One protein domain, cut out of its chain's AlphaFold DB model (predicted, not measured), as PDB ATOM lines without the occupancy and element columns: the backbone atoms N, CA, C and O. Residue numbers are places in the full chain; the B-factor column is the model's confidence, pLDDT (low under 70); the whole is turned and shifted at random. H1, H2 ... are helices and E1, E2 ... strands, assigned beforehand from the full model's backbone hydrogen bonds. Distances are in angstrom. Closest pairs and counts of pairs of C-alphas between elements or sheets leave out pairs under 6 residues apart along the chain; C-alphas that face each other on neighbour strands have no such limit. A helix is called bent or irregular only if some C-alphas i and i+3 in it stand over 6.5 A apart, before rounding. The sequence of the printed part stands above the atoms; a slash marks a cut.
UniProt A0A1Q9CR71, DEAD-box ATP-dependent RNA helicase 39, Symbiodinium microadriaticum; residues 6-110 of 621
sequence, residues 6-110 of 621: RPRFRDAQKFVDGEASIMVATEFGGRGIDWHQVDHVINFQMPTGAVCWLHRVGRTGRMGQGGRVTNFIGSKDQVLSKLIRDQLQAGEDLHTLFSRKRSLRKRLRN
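Overview. This is residues 6 to 110 of the 621 residues of the protein "DEAD-box ATP-dependent RNA helicase 39" of Symbiodinium microadriaticum (UniProt A0A1Q9CR71). The domain is an elongated row of small parts: a two-strand parallel sheet, E1 beside E2, lies near the middle with helix H2 next to it, while H1 is at one end and H5 at the other. The longest helix, H3, and the short H4 lie between this middle and H5, and a long unnamed stretch, residues 17 to 39, joins H1 to E1. The printed part has 105 residues, with five named helices and two named strands in the order H1, E1, H2, E2, H3, H4, H5, and its class is mostly helix. It is only just compact, close to loose, with a radius of gyration of the C-alphas of 15.3 A and spans of 46 by 30 by 23 A.

Along the chain. H1 is residues 6 to 16, 15.8 A long, and its C-alpha 6 is at (207.163, 187.520, 205.780). E1 is residues 40 to 43, with C-alpha 40 at (201.666, 165.712, 193.193). H2 is residues 50 to 57, 10.2 A long, and E2 is residues 68 to 71. H3 is residues 75 to 90, 23.8 A long, and is irregular: C-alphas 76 and 79 are 7.3 A apart. H4 is residues 94 to 98, and H5 is residues 104 to 108, ending with C-alpha 108 at (204.928, 180.459, 166.321).

Arrangement. E1 and E2 are parallel neighbours, with 11 degrees between their directions. N 41 and O 68 are 2.9 A apart, and N 70 and O 41 also 2.9 A, within hydrogen-bond range. E1, H2 and E2 form a strand-helix-strand unit, two parallel neighbour strands with a helix between them along the chain, and its crossover is right-handed. The closest C-alphas of E1 and H2 are those of Val 41 and Val 57, 6.3 A apart. H2 and H3 are close but not clearly touching, with the C-alphas of Ala 50 and Ile 84 closest at 7.4 A, and are about perpendicular at 75 degrees. H2 and H4 only just touch, with 3 pairs of C-alphas within 8 A; the closest are Val 51 and Phe 98, 6.6 A. H3, with residues 84 to 88 alone, and H4 touch only at the corner, and only just, with 3 pairs of C-alphas within 8 A; the closest are Gln 87 and Leu 94, 6.8 A. H1 and H5 each touch no helix. Every O i to N i+4 pair is within hydrogen-bond range in H2 and H5, against 6 of 7 in H1, 10 of 12 in H3 and 0 of 1 in H4, where 2 of 2 O i to N i+3 pairs are within range.

Size, cuts and confidence. The two C-alphas farthest apart are those of Glu 19 and Asn 110, 48.5 A. The printed part has no cut. The link from H1 to E1, of 23 residues, is long. Residues 88 to 93, of which 88 to 90 belong to H3, stand free. The mean pLDDT of the printed part is 71.8, and residues 6 to 9, 27 to 37, 62 to 65 and 92 to 110 are under 70.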
ATOM      1  N   ARG A   6     207.404 188.162 204.468       48.75
ATOM      2  CA  ARG A   6     207.163 187.520 205.780       48.75
ATOM      3  C   ARG A   6     205.950 186.571 205.830       48.75
ATOM      4  O   ARG A   6     206.114 185.485 206.375       48.75
ATOM      5  N   PRO A   7     204.768 186.902 205.268       52.88
ATOM      6  CA  PRO A   7     203.623 185.984 205.299       52.88
ATOM      7  C   PRO A   7     203.858 184.717 204.462       52.88
ATOM      8  O   PRO A   7     203.481 183.628 204.870       52.88
ATOM      9  N   ARG A   8     204.552 184.851 203.322       56.69
ATOM     10  CA  ARG A   8     204.772 183.764 202.352       56.69
ATOM     11  C   ARG A   8     205.689 182.666 202.884       56.69
ATOM     12  O   ARG A   8     205.476 181.503 202.570       56.69
ATOM     13  N   PHE A   9     206.686 183.035 203.689       65.31
ATOM     14  CA  PHE A   9     207.554 182.056 204.346       65.31
ATOM     15  C   PHE A   9     206.816 181.268 205.426       65.31
ATOM     16  O   PHE A   9     207.096 180.090 205.594       65.31
ATOM     17  N   ARG A  10     205.838 181.874 206.109       71.38
ATOM     18  CA  ARG A  10     205.034 181.172 207.116       71.38
ATOM     19  C   ARG A  10     204.159 180.089 206.485       71.38
ATOM     20  O   ARG A  10     204.118 178.982 206.998       71.38
ATOM     21  N   ASP A  11     203.491 180.395 205.376       75.56
ATOM     22  CA  ASP A  11     202.611 179.426 204.706       75.56
ATOM     23  C   ASP A  11     203.417 178.297 204.039       75.56
ATOM     24  O   ASP A  11     203.004 177.142 204.061       75.56
ATOM     25  N   ALA A  12     204.607 178.620 203.513       75.12
ATOM     26  CA  ALA A  12     205.578 177.631 203.053       75.12
ATOM     27  C   ALA A  12     206.038 176.706 204.190       75.12
ATOM     28  O   ALA A  12     206.067 175.493 204.012       75.12
ATOM     29  N   GLN A  13     206.355 177.274 205.357       76.75
ATOM     30  CA  GLN A  13     206.812 176.515 206.520       76.75
ATOM     31  C   GLN A  13     205.735 175.539 207.008       76.75
ATOM     32  O   GLN A  13     206.027 174.368 207.185       76.75
ATOM     33  N   LYS A  14     204.469 175.971 207.080       81.25
ATOM     34  CA  LYS A  14     203.337 175.092 207.425       81.25
ATOM     35  C   LYS A  14     203.173 173.901 206.482       81.25
ATOM     36  O   LYS A  14     202.792 172.821 206.915       81.25
ATOM     37  N   PHE A  15     203.426 174.095 205.190       82.38
ATOM     38  CA  PHE A  15     203.381 173.009 204.212       82.38
ATOM     39  C   PHE A  15     204.569 172.047 204.376       82.38
ATOM     40  O   PHE A  15     204.388 170.837 204.297       82.38
ATOM     41  N   VAL A  16     205.768 172.570 204.654       77.06
ATOM     42  CA  VAL A  16     206.970 171.755 204.920       77.06
ATOM     43  C   VAL A  16     206.840 170.955 206.219       77.06
ATOM     44  O   VAL A  16     207.211 169.786 206.246       77.06
ATOM     45  N   ASP A  17     206.271 171.557 207.262       80.44
ATOM     46  CA  ASP A  17     206.060 170.933 208.572       80.44
ATOM     47  C   ASP A  17     204.873 169.941 208.565       80.44
ATOM     48  O   ASP A  17     204.593 169.291 209.571       80.44
ATOM     49  N   GLY A  18     204.166 169.807 207.434       79.31
ATOM     50  CA  GLY A  18     203.027 168.901 207.265       79.31
ATOM     51  C   GLY A  18     201.706 169.403 207.861       79.31
ATOM     52  O   GLY A  18     200.698 168.703 207.777       79.31
ATOM     53  N   GLU A  19     201.667 170.620 208.417       82.62
ATOM     54  CA  GLU A  19     200.441 171.252 208.933       82.62
ATOM     55  C   GLU A  19     199.433 171.588 207.820       82.62
ATOM     56  O   GLU A  19     198.235 171.713 208.073       82.62
ATOM     57  N   ALA A  20     199.906 171.758 206.583       81.75
ATOM     58  CA  ALA A  20     199.071 171.998 205.411       81.75
ATOM     59  C   ALA A  20     199.371 170.977 204.307       81.75
ATOM     60  O   ALA A  20     200.513 170.829 203.889       81.75
ATOM     61  N   SER A  21     198.334 170.326 203.774       82.81
ATOM     62  CA  SER A  21     198.476 169.316 202.708       82.81
ATOM     63  C   SER A  21     198.496 169.898 201.290       82.81
ATOM     64  O   SER A  21     198.819 169.191 200.339       82.81
ATOM     65  N   ILE A  22     198.119 171.171 201.113       85.62
ATOM     66  CA  ILE A  22     198.054 171.837 199.804       85.62
ATOM     67  C   ILE A  22     198.660 173.234 199.913       85.62
ATOM     68  O   ILE A  22     198.278 174.018 200.781       85.62
ATOM     69  N   MET A  23     199.549 173.571 198.977       83.94
ATOM     70  CA  MET A  23     200.110 174.911 198.837       83.94
ATOM     71  C   MET A  23     199.849 175.480 197.442       83.94
ATOM     72  O   MET A  23     200.123 174.844 196.425       83.94
ATOM     73  N   VAL A  24     199.374 176.728 197.392       84.56
ATOM     74  CA  VAL A  24     199.190 177.481 196.145       84.56
ATOM     75  C   VAL A  24     200.317 178.501 196.006       84.56
ATOM     76  O   VAL A  24     200.448 179.414 196.818       84.56
ATOM     77  N   ALA A  25     201.132 178.366 194.959       76.94
ATOM     78  CA  ALA A  25     202.290 179.227 194.726       76.94
ATOM     79  C   ALA A  25     202.321 179.798 193.299       76.94
ATOM     80  O   ALA A  25     201.903 179.162 192.332       76.94
ATOM     81  N   THR A  26     202.861 181.012 193.159       75.88
ATOM     82  CA  THR A  26     203.208 181.611 191.856       75.88
ATOM     83  C   THR A  26     204.634 181.217 191.445       75.88
ATOM     84  O   THR A  26     205.391 180.706 192.268       75.88
ATOM     85  N   GLU A  27     205.049 181.482 190.196       63.41
ATOM     86  CA  GLU A  27     206.386 181.091 189.692       63.41
ATOM     87  C   GLU A  27     207.565 181.567 190.564       63.41
ATOM     88  O   GLU A  27     208.618 180.931 190.566       63.41
ATOM     89  N   PHE A  28     207.389 182.655 191.320       56.25
ATOM     90  CA  PHE A  28     208.403 183.176 192.238       56.25
ATOM     91  C   PHE A  28     208.519 182.354 193.534       56.25
ATOM     92  O   PHE A  28     209.604 182.246 194.084       56.25
ATOM     93  N   GLY A  29     207.429 181.732 194.000       51.94
ATOM     94  CA  GLY A  29     207.427 180.862 195.186       51.94
ATOM     95  C   GLY A  29     207.943 179.441 194.926       51.94
ATOM     96  O   GLY A  29     208.216 178.712 195.869       51.94
ATOM     97  N   GLY A  30     208.098 179.042 193.657       50.03
ATOM     98  CA  GLY A  30     208.604 177.719 193.261       50.03
ATOM     99  C   GLY A  30     210.112 177.658 192.973       50.03
ATOM    100  O   GLY A  30     210.623 176.598 192.601       50.03
ATOM    101  N   ARG A  31     210.836 178.779 193.094       57.72
ATOM    102  CA  ARG A  31     212.290 178.869 192.869       57.72
ATOM    103  C   ARG A  31     212.985 179.233 194.181       57.72
ATOM    104  O   ARG A  31     212.637 180.230 194.793       57.72
ATOM    105  N   GLY A  32     213.966 178.432 194.595       52.69
ATOM    106  CA  GLY A  32     214.795 178.706 195.779       52.69
ATOM    107  C   GLY A  32     214.251 178.209 197.123       52.69
ATOM    108  O   GLY A  32     214.988 178.261 198.097       52.69
ATOM    109  N   ILE A  33     213.019 177.692 197.180       61.44
ATOM    110  CA  ILE A  33     212.516 176.956 198.348       61.44
ATOM    111  C   ILE A  33     212.658 175.464 198.047       61.44
ATOM    112  O   ILE A  33     212.259 175.002 196.968       61.44
ATOM    113  N   ASP A  34     213.321 174.741 198.946       60.59
ATOM    114  CA  ASP A  34     213.444 173.293 198.860       60.59
ATOM    115  C   ASP A  34     212.236 172.654 199.544       60.59
ATOM    116  O   ASP A  34     211.958 172.936 200.705       60.59
ATOM    117  N   TRP A  35     211.478 171.857 198.795       69.12
ATOM    118  CA  TRP A  35     210.297 171.167 199.310       69.12
ATOM    119  C   TRP A  35     210.693 169.716 199.531       69.12
ATOM    120  O   TRP A  35     211.121 169.046 198.584       69.12
ATOM    121  N   HIS A  36     210.568 169.225 200.758       59.50
ATOM    122  CA  HIS A  36     210.778 167.813 201.031       59.50
ATOM    123  C   HIS A  36     209.577 167.025 200.484       59.50
ATOM    124  O   HIS A  36     208.462 167.191 200.955       59.50
ATOM    125  N   GLN A  37     209.830 166.221 199.442       67.12
ATOM    126  CA  GLN A  37     208.952 165.169 198.903       67.12
ATOM    127  C   GLN A  37     207.502 165.600 198.591       67.12
ATOM    128  O   GLN A  37     206.571 165.278 199.316       67.12
ATOM    129  N   VAL A  38     207.293 166.290 197.460       82.62
ATOM    130  CA  VAL A  38     205.935 166.574 196.953       82.62
ATOM    131  C   VAL A  38     205.431 165.402 196.108       82.62
ATOM    132  O   VAL A  38     206.034 165.082 195.082       82.62
ATOM    133  N   ASP A  39     204.291 164.811 196.469       85.19
ATOM    134  CA  ASP A  39     203.695 163.680 195.735       85.19
ATOM    135  C   ASP A  39     203.073 164.083 194.390       85.19
ATOM    136  O   ASP A  39     203.146 163.352 193.397       85.19
ATOM    137  N   HIS A  40     202.439 165.260 194.347       88.56
ATOM    138  CA  HIS A  40     201.666 165.712 193.193       88.56
ATOM    139  C   HIS A  40     201.864 167.201 192.920       88.56
ATOM    140  O   HIS A  40     201.569 168.054 193.751       88.56
ATOM    141  N   VAL A  41     202.323 167.524 191.712       89.00
ATOM    142  CA  VAL A  41     202.395 168.903 191.216       89.00
ATOM    143  C   VAL A  41     201.238 169.177 190.256       89.00
ATOM    144  O   VAL A  41     201.111 168.525 189.218       89.00
ATOM    145  N   ILE A  42     200.419 170.185 190.566       90.81
ATOM    146  CA  ILE A  42     199.319 170.639 189.707       90.81
ATOM    147  C   ILE A  42     199.676 171.990 189.083       90.81
ATOM    148  O   ILE A  42     199.748 173.019 189.754       90.81
ATOM    149  N   ASN A  43     199.864 172.008 187.768       89.38
ATOM    150  CA  ASN A  43     200.048 173.230 186.997       89.38
ATOM    151  C   ASN A  43     198.689 173.758 186.529       89.38
ATOM    152  O   ASN A  43     198.204 173.368 185.467       89.38
ATOM    153  N   PHE A  44     198.104 174.680 187.300       86.56
ATOM    154  CA  PHE A  44     196.861 175.370 186.922       86.56
ATOM    155  C   PHE A  44     197.002 176.194 185.629       86.56
ATOM    156  O   PHE A  44     196.072 176.293 184.840       86.56
ATOM    157  N   GLN A  45     198.186 176.766 185.391       83.00
ATOM    158  CA  GLN A  45     198.552 177.388 184.118       83.00
ATOM    159  C   GLN A  45     199.781 176.692 183.548       83.00
ATOM    160  O   GLN A  45     200.794 176.558 184.254       83.00
ATOM    161  N   MET A  46     199.708 176.295 182.273       84.06
ATOM    162  CA  MET A  46     200.827 175.658 181.588       84.06
ATOM    163  C   MET A  46     202.067 176.574 181.634       84.06
ATOM    164  O   MET A  46     201.969 177.780 181.385       84.06
ATOM    165  N   PRO A  47     203.251 176.044 181.985       81.75
ATOM    166  CA  PRO A  47     204.484 176.820 182.009       81.75
ATOM    167  C   PRO A  47     204.818 177.401 180.634       81.75
ATOM    168  O   PRO A  47     204.600 176.772 179.604       81.75
ATOM    169  N   THR A  48     205.443 178.580 180.615       76.00
ATOM    170  CA  THR A  48     205.749 179.319 179.374       76.00
ATOM    171  C   THR A  48     206.783 178.642 178.462       76.00
ATOM    172  O   THR A  48     206.991 179.081 177.329       76.00
ATOM    173  N   GLY A  49     207.424 177.571 178.931       75.31
ATOM    174  CA  GLY A  49     208.337 176.738 178.163       75.31
ATOM    175  C   GLY A  49     208.788 175.509 178.952       75.31
ATOM    176  O   GLY A  49     208.614 175.447 180.168       75.31
ATOM    177  N   ALA A  50     209.415 174.546 178.265       76.44
ATOM    178  CA  ALA A  50     209.798 173.277 178.895       76.44
ATOM    179  C   ALA A  50     210.798 173.424 180.058       76.44
ATOM    180  O   ALA A  50     210.759 172.607 180.962       76.44
ATOM    181  N   VAL A  51     211.661 174.456 180.081       75.19
ATOM    182  CA  VAL A  51     212.584 174.690 181.219       75.19
ATOM    183  C   VAL A  51     211.787 175.017 182.479       75.19
ATOM    184  O   VAL A  51     211.974 174.407 183.526       75.19
ATOM    185  N   CYS A  52     210.846 175.960 182.366       75.56
ATOM    186  CA  CYS A  52     209.955 176.301 183.469       75.56
ATOM    187  C   CYS A  52     209.095 175.103 183.869       75.56
ATOM    188  O   CYS A  52     208.854 174.917 185.055       75.56
ATOM    189  N   TRP A  53     208.662 174.286 182.907       83.25
ATOM    190  CA  TRP A  53     207.949 173.046 183.196       83.25
ATOM    191  C   TRP A  53     208.811 172.068 183.998       83.25
ATOM    192  O   TRP A  53     208.386 171.673 185.081       83.25
ATOM    193  N   LEU A  54     210.046 171.796 183.563       81.38
ATOM    194  CA  LEU A  54     210.972 170.902 184.261       81.38
ATOM    195  C   LEU A  54     211.269 171.392 185.689       81.38
ATOM    196  O   LEU A  54     211.214 170.623 186.641       81.38
ATOM    197  N   HIS A  55     211.491 172.697 185.868       78.31
ATOM    198  CA  HIS A  55     211.725 173.289 187.191       78.31
ATOM    199  C   HIS A  55     210.522 173.170 188.143       78.31
ATOM    200  O   HIS A  55     210.711 173.131 189.361       78.31
ATOM    201  N   ARG A  56     209.290 173.148 187.612       81.31
ATOM    202  CA  ARG A  56     208.069 172.972 188.413       81.31
ATOM    203  C   ARG A  56     207.833 171.506 188.765       81.31
ATOM    204  O   ARG A  56     207.497 171.219 189.906       81.31
ATOM    205  N   VAL A  57     208.029 170.589 187.818       82.38
ATOM    206  CA  VAL A  57     207.841 169.150 188.068       82.38
ATOM    207  C   VAL A  57     208.968 168.548 188.891       82.38
ATOM    208  O   VAL A  57     208.706 167.636 189.654       82.38
ATOM    209  N   GLY A  58     210.175 169.122 188.863       78.69
ATOM    210  CA  GLY A  58     211.305 168.705 189.703       78.69
ATOM    211  C   GLY A  58     211.102 168.914 191.212       78.69
ATOM    212  O   GLY A  58     212.067 168.841 191.975       78.69
ATOM    213  N   ARG A  59     209.877 169.239 191.651       79.50
ATOM    214  CA  ARG A  59     209.430 169.209 193.055       79.50
ATOM    215  C   ARG A  59     208.859 167.858 193.456       79.50
ATOM    216  O   ARG A  59     208.876 167.534 194.636       79.50
ATOM    217  N   THR A  60     208.447 167.073 192.471       80.94
ATOM    218  CA  THR A  60     208.106 165.664 192.606       80.94
ATOM    219  C   THR A  60     209.160 164.804 191.896       80.94
ATOM    220  O   THR A  60     210.004 165.325 191.165       80.94
ATOM    221  N   GLY A  61     209.154 163.496 192.146       71.50
ATOM    222  CA  GLY A  61     209.989 162.533 191.423       71.50
ATOM    223  C   GLY A  61     211.510 162.692 191.585       71.50
ATOM    224  O   GLY A  61     212.261 162.543 190.622       71.50
ATOM    225  N   ARG A  62     211.986 163.049 192.787       67.50
ATOM    226  CA  ARG A  62     213.426 163.160 193.095       67.50
ATOM    227  C   ARG A  62     214.000 161.815 193.557       67.50
ATOM    228  O   ARG A  62     213.302 161.028 194.182       67.50
ATOM    229  N   MET A  63     215.288 161.577 193.287       60.41
ATOM    230  CA  MET A  63     216.023 160.367 193.712       60.41
ATOM    231  C   MET A  63     215.396 159.038 193.246       60.41
ATOM    232  O   MET A  63     215.385 158.057 193.982       60.41
ATOM    233  N   GLY A  64     214.856 159.002 192.023       62.62
ATOM    234  CA  GLY A  64     214.288 157.780 191.436       62.62
ATOM    235  C   GLY A  64     212.901 157.394 191.961       62.62
ATOM    236  O   GLY A  64     212.349 156.391 191.519       62.62
ATOM    237  N   GLN A  65     212.318 158.186 192.864       68.31
ATOM    238  CA  GLN A  65     210.924 158.031 193.281       68.31
ATOM    239  C   GLN A  65     209.977 158.485 192.162       68.31
ATOM    240  O   GLN A  65     210.287 159.406 191.407       68.31
ATOM    241  N   GLY A  66     208.812 157.846 192.054       75.06
ATOM    242  CA  GLY A  66     207.747 158.276 191.147       75.06
ATOM    243  C   GLY A  66     207.066 159.551 191.646       75.06
ATOM    244  O   GLY A  66     207.032 159.823 192.842       75.06
ATOM    245  N   GLY A  67     206.514 160.341 190.731       83.62
ATOM    246  CA  GLY A  67     205.821 161.585 191.055       83.62
ATOM    247  C   GLY A  67     204.669 161.850 190.097       83.62
ATOM    248  O   GLY A  67     204.780 161.546 188.907       83.62
ATOM    249  N   ARG A  68     203.554 162.407 190.585       87.44
ATOM    250  CA  ARG A  68     202.405 162.737 189.727       87.44
ATOM    251  C   ARG A  68     202.464 164.200 189.299       87.44
ATOM    252  O   ARG A  68     202.711 165.095 190.104       87.44
ATOM    253  N   VAL A  69     202.175 164.466 188.026       89.00
ATOM    254  CA  VAL A  69     202.062 165.830 187.493       89.00
ATOM    255  C   VAL A  69     200.774 165.964 186.694       89.00
ATOM    256  O   VAL A  69     200.548 165.207 185.752       89.00
ATOM    257  N   THR A  70     199.958 166.967 187.017       90.69
ATOM    258  CA  THR A  70     198.754 167.316 186.246       90.69
ATOM    259  C   THR A  70     198.909 168.710 185.658       90.69
ATOM    260  O   THR A  70     199.201 169.661 186.377       90.69
ATOM    261  N   ASN A  71     198.711 168.845 184.346       89.56
ATOM    262  CA  ASN A  71     198.792 170.125 183.645       89.56
ATOM    263  C   ASN A  71     197.426 170.480 183.062       89.56
ATOM    264  O   ASN A  71     196.880 169.705 182.278       89.56
ATOM    265  N   PHE A  72     196.910 171.660 183.398       89.12
ATOM    266  CA  PHE A  72     195.767 172.238 182.700       89.12
ATOM    267  C   PHE A  72     196.267 172.944 181.435       89.12
ATOM    268  O   PHE A  72     197.136 173.817 181.497       89.12
ATOM    269  N   ILE A  73     195.751 172.524 180.279       85.19
ATOM    270  CA  ILE A  73     196.223 172.956 178.958       85.19
ATOM    271  C   ILE A  73     195.122 173.785 178.297       85.19
ATOM    272  O   ILE A  73     194.018 173.293 178.084       85.19
ATOM    273  N   GLY A  74     195.428 175.040 177.964       83.88
ATOM    274  CA  GLY A  74     194.571 175.876 177.121       83.88
ATOM    275  C   GLY A  74     194.914 175.738 175.634       83.88
ATOM    276  O   GLY A  74     195.954 175.186 175.276       83.88
ATOM    277  N   SER A  75     194.089 176.309 174.749       77.62
ATOM    278  CA  SER A  75     194.261 176.203 173.286       77.62
ATOM    279  C   SER A  75     195.644 176.657 172.796       77.62
ATOM    280  O   SER A  75     196.224 176.046 171.908       77.62
ATOM    281  N   LYS A  76     196.233 177.681 173.431       75.19
ATOM    282  CA  LYS A  76     197.558 178.227 173.070       75.19
ATOM    283  C   LYS A  76     198.736 177.338 173.483       75.19
ATOM    284  O   LYS A  76     199.842 177.514 172.979       75.19
ATOM    285  N   ASP A  77     198.505 176.406 174.402       79.38
ATOM    286  CA  ASP A  77     199.548 175.597 175.031       79.38
ATOM    287  C   ASP A  77     199.598 174.162 174.479       79.38
ATOM    288  O   ASP A  77     200.504 173.397 174.823       79.38
ATOM    289  N   GLN A  78     198.666 173.809 173.581       79.06
ATOM    290  CA  GLN A  78     198.560 172.479 172.974       79.06
ATOM    291  C   GLN A  78     199.871 172.046 172.309       79.06
ATOM    292  O   GLN A  78     200.355 170.947 172.577       79.06
ATOM    293  N   VAL A  79     200.505 172.939 171.542       79.06
ATOM    294  CA  VAL A  79     201.775 172.670 170.845       79.06
ATOM    295  C   VAL A  79     202.885 172.269 171.822       79.06
ATOM    296  O   VAL A  79     203.570 171.270 171.613       79.06
ATOM    297  N   LEU A  80     203.053 173.017 172.917       79.00
ATOM    298  CA  LEU A  80     204.074 172.716 173.924       79.00
ATOM    299  C   LEU A  80     203.751 171.419 174.673       79.00
ATOM    300  O   LEU A  80     204.656 170.642 174.965       79.00
ATOM    301  N   SER A  81     202.474 171.187 174.981       82.62
ATOM    302  CA  SER A  81     202.039 169.981 175.684       82.62
ATOM    303  C   SER A  81     202.248 168.709 174.859       82.62
ATOM    304  O   SER A  81     202.679 167.704 175.419       82.62
ATOM    305  N   LYS A  82     202.012 168.771 173.538       83.12
ATOM    306  CA  LYS A  82     202.225 167.660 172.606       83.12
ATOM    307  C   LYS A  82     203.710 167.312 172.526       83.12
ATOM    308  O   LYS A  82     204.077 166.187 172.812       83.12
ATOM    309  N   LEU A  83     204.570 168.315 172.327       80.44
ATOM    310  CA  LEU A  83     206.029 168.134 172.311       80.44
ATOM    311  C   LEU A  83     206.578 167.481 173.588       80.44
ATOM    312  O   LEU A  83     207.437 166.609 173.515       80.44
ATOM    313  N   ILE A  84     206.103 167.915 174.761       83.31
ATOM    314  CA  ILE A  84     206.531 167.330 176.041       83.31
ATOM    315  C   ILE A  84     206.028 165.886 176.164       83.31
ATOM    316  O   ILE A  84     206.772 165.022 176.615       83.31
ATOM    317  N   ARG A  85     204.780 165.615 175.764       83.44
ATOM    318  CA  ARG A  85     204.191 164.272 175.814       83.44
ATOM    319  C   ARG A  85     204.927 163.295 174.901       83.44
ATOM    320  O   ARG A  85     205.253 162.206 175.356       83.44
ATOM    321  N   ASP A  86     205.205 163.699 173.666       81.69
ATOM    322  CA  ASP A  86     205.837 162.845 172.659       81.69
ATOM    323  C   ASP A  86     207.248 162.426 173.111       81.69
ATOM    324  O   ASP A  86     207.589 161.247 173.052       81.69
ATOM    325  N   GLN A  87     208.039 163.349 173.676       79.75
ATOM    326  CA  GLN A  87     209.360 163.001 174.220       79.75
ATOM    327  C   GLN A  87     209.301 162.132 175.478       79.75
ATOM    328  O   GLN A  87     210.101 161.208 175.612       79.75
ATOM    329  N   LEU A  88     208.342 162.375 176.380       80.69
ATOM    330  CA  LEU A  88     208.154 161.515 177.552       80.69
ATOM    331  C   LEU A  88     207.760 160.085 177.155       80.69
ATOM    332  O   LEU A  88     208.184 159.139 177.811       80.69
ATOM    333  N   GLN A  89     206.970 159.918 176.089       80.31
ATOM    334  CA  GLN A  89     206.601 158.601 175.559       80.31
ATOM    335  C   GLN A  89     207.761 157.909 174.835       80.31
ATOM    336  O   GLN A  89     207.876 156.690 174.915       80.31
ATOM    337  N   ALA A  90     208.631 158.674 174.174       78.25
ATOM    338  CA  ALA A  90     209.833 158.154 173.523       78.25
ATOM    339  C   ALA A  90     210.944 157.746 174.513       78.25
ATOM    340  O   ALA A  90     211.911 157.105 174.111       78.25
ATOM    341  N   GLY A  91     210.825 158.109 175.797       73.81
ATOM    342  CA  GLY A  91     211.862 157.860 176.804       73.81
ATOM    343  C   GLY A  91     213.139 158.680 176.581       73.81
ATOM    344  O   GLY A  91     214.184 158.353 177.140       73.81
ATOM    345  N   GLU A  92     213.066 159.730 175.760       69.81
ATOM    346  CA  GLU A  92     214.194 160.606 175.461       69.81
ATOM    347  C   GLU A  92     214.371 161.685 176.529       69.81
ATOM    348  O   GLU A  92     213.418 162.150 177.162       69.81
ATOM    349  N   ASP A  93     215.612 162.137 176.692       65.88
ATOM    350  CA  ASP A  93     215.922 163.210 177.620       65.88
ATOM    351  C   ASP A  93     215.344 164.559 177.143       65.88
ATOM    352  O   ASP A  93     215.681 165.089 176.071       65.88
ATOM    353  N   LEU A  94     214.517 165.163 178.004       66.56
ATOM    354  CA  LEU A  94     213.929 166.491 177.813       66.56
ATOM    355  C   LEU A  94     214.990 167.596 177.706       66.56
ATOM    356  O   LEU A  94     214.659 168.712 177.279       66.56
ATOM    357  N   HIS A  95     216.256 167.318 178.054       59.78
ATOM    358  CA  HIS A  95     217.344 168.284 177.931       59.78
ATOM    359  C   HIS A  95     217.559 168.821 176.507       59.78
ATOM    360  O   HIS A  95     217.909 169.993 176.318       59.78
ATOM    361  N   THR A  96     217.219 168.030 175.490       55.28
ATOM    362  CA  THR A  96     217.306 168.420 174.073       55.28
ATOM    363  C   THR A  96     216.362 169.579 173.697       55.28
ATOM    364  O   THR A  96     216.668 170.380 172.804       55.28
ATOM    365  N   LEU A  97     215.267 169.780 174.446       57.22
ATOM    366  CA  LEU A  97     214.324 170.893 174.268       57.22
ATOM    367  C   LEU A  97     214.838 172.239 174.820       57.22
ATOM    368  O   LEU A  97     214.132 173.256 174.690       57.22
ATOM    369  N   PHE A  98     216.019 172.272 175.454       55.00
ATOM    370  CA  PHE A  98     216.564 173.453 176.143       55.00
ATOM    371  C   PHE A  98     217.519 174.311 175.303       55.00
ATOM    372  O   PHE A  98     217.713 175.478 175.633       55.00
ATOM    373  N   SER A  99     218.016 173.819 174.163       44.84
ATOM    374  CA  SER A  99     219.019 174.545 173.358       44.84
ATOM    375  C   SER A  99     218.444 175.660 172.451       44.84
ATOM    376  O   SER A  99     219.144 176.592 172.065       44.84
ATOM    377  N   ARG A 100     217.137 175.657 172.130       47.53
ATOM    378  CA  ARG A 100     216.577 176.510 171.047       47.53
ATOM    379  C   ARG A 100     215.523 177.548 171.484       47.53
ATOM    380  O   ARG A 100     214.650 177.925 170.704       47.53
ATOM    381  N   LYS A 101     215.547 178.022 172.737       42.75
ATOM    382  CA  LYS A 101     214.358 178.624 173.390       42.75
ATOM    383  C   LYS A 101     214.287 180.149 173.566       42.75
ATOM    384  O   LYS A 101     213.558 180.624 174.431       42.75
ATOM    385  N   ARG A 102     214.900 180.939 172.677       42.88
ATOM    386  CA  ARG A 102     214.446 182.332 172.435       42.88
ATOM    387  C   ARG A 102     213.605 182.471 171.156       42.88
ATOM    388  O   ARG A 102     212.862 183.439 171.019       42.88
ATOM    389  N   SER A 103     213.660 181.491 170.246       43.47
ATOM    390  CA  SER A 103     213.055 181.572 168.907       43.47
ATOM    391  C   SER A 103     211.712 180.850 168.747       43.47
ATOM    392  O   SER A 103     210.967 181.209 167.840       43.47
ATOM    393  N   LEU A 104     211.336 179.905 169.622       47.06
ATOM    394  CA  LEU A 104     210.110 179.107 169.433       47.06
ATOM    395  C   LEU A 104     208.826 179.959 169.491       47.06
ATOM    396  O   LEU A 104     208.002 179.908 168.585       47.06
ATOM    397  N   ARG A 105     208.701 180.841 170.495       47.31
ATOM    398  CA  ARG A 105     207.569 181.786 170.612       47.31
ATOM    399  C   ARG A 105     207.540 182.833 169.492       47.31
ATOM    400  O   ARG A 105     206.470 183.297 169.122       47.31
ATOM    401  N   LYS A 106     208.712 183.223 168.968       45.06
ATOM    402  CA  LYS A 106     208.842 184.209 167.879       45.06
ATOM    403  C   LYS A 106     208.517 183.587 166.514       45.06
ATOM    404  O   LYS A 106     207.972 184.280 165.670       45.06
ATOM    405  N   ARG A 107     208.799 182.291 166.324       45.75
ATOM    406  CA  ARG A 107     208.439 181.522 165.122       45.75
ATOM    407  C   ARG A 107     206.960 181.132 165.085       45.75
ATOM    408  O   ARG A 107     206.368 181.210 164.020       45.75
ATOM    409  N   LEU A 108     206.359 180.793 166.229       49.06
ATOM    410  CA  LEU A 108     204.928 180.459 166.321       49.06
ATOM    411  C   LEU A 108     204.004 181.668 166.109       49.06
ATOM    412  O   LEU A 108     202.887 181.503 165.650       49.06
ATOM    413  N   ARG A 109     204.465 182.886 166.417       43.72
ATOM    414  CA  ARG A 109     203.688 184.120 166.206       43.72
ATOM    415  C   ARG A 109     203.657 184.591 164.744       43.72
ATOM    416  O   ARG A 109     202.844 185.440 164.415       43.72
ATOM    417  N   ASN A 110     204.537 184.063 163.892       36.44
ATOM    418  CA  ASN A 110     204.743 184.537 162.521       36.44
ATOM    419  C   ASN A 110     204.325 183.503 161.456       36.44
ATOM    420  O   ASN A 110     204.883 183.531 160.360       36.44
TER     421      ASN A 110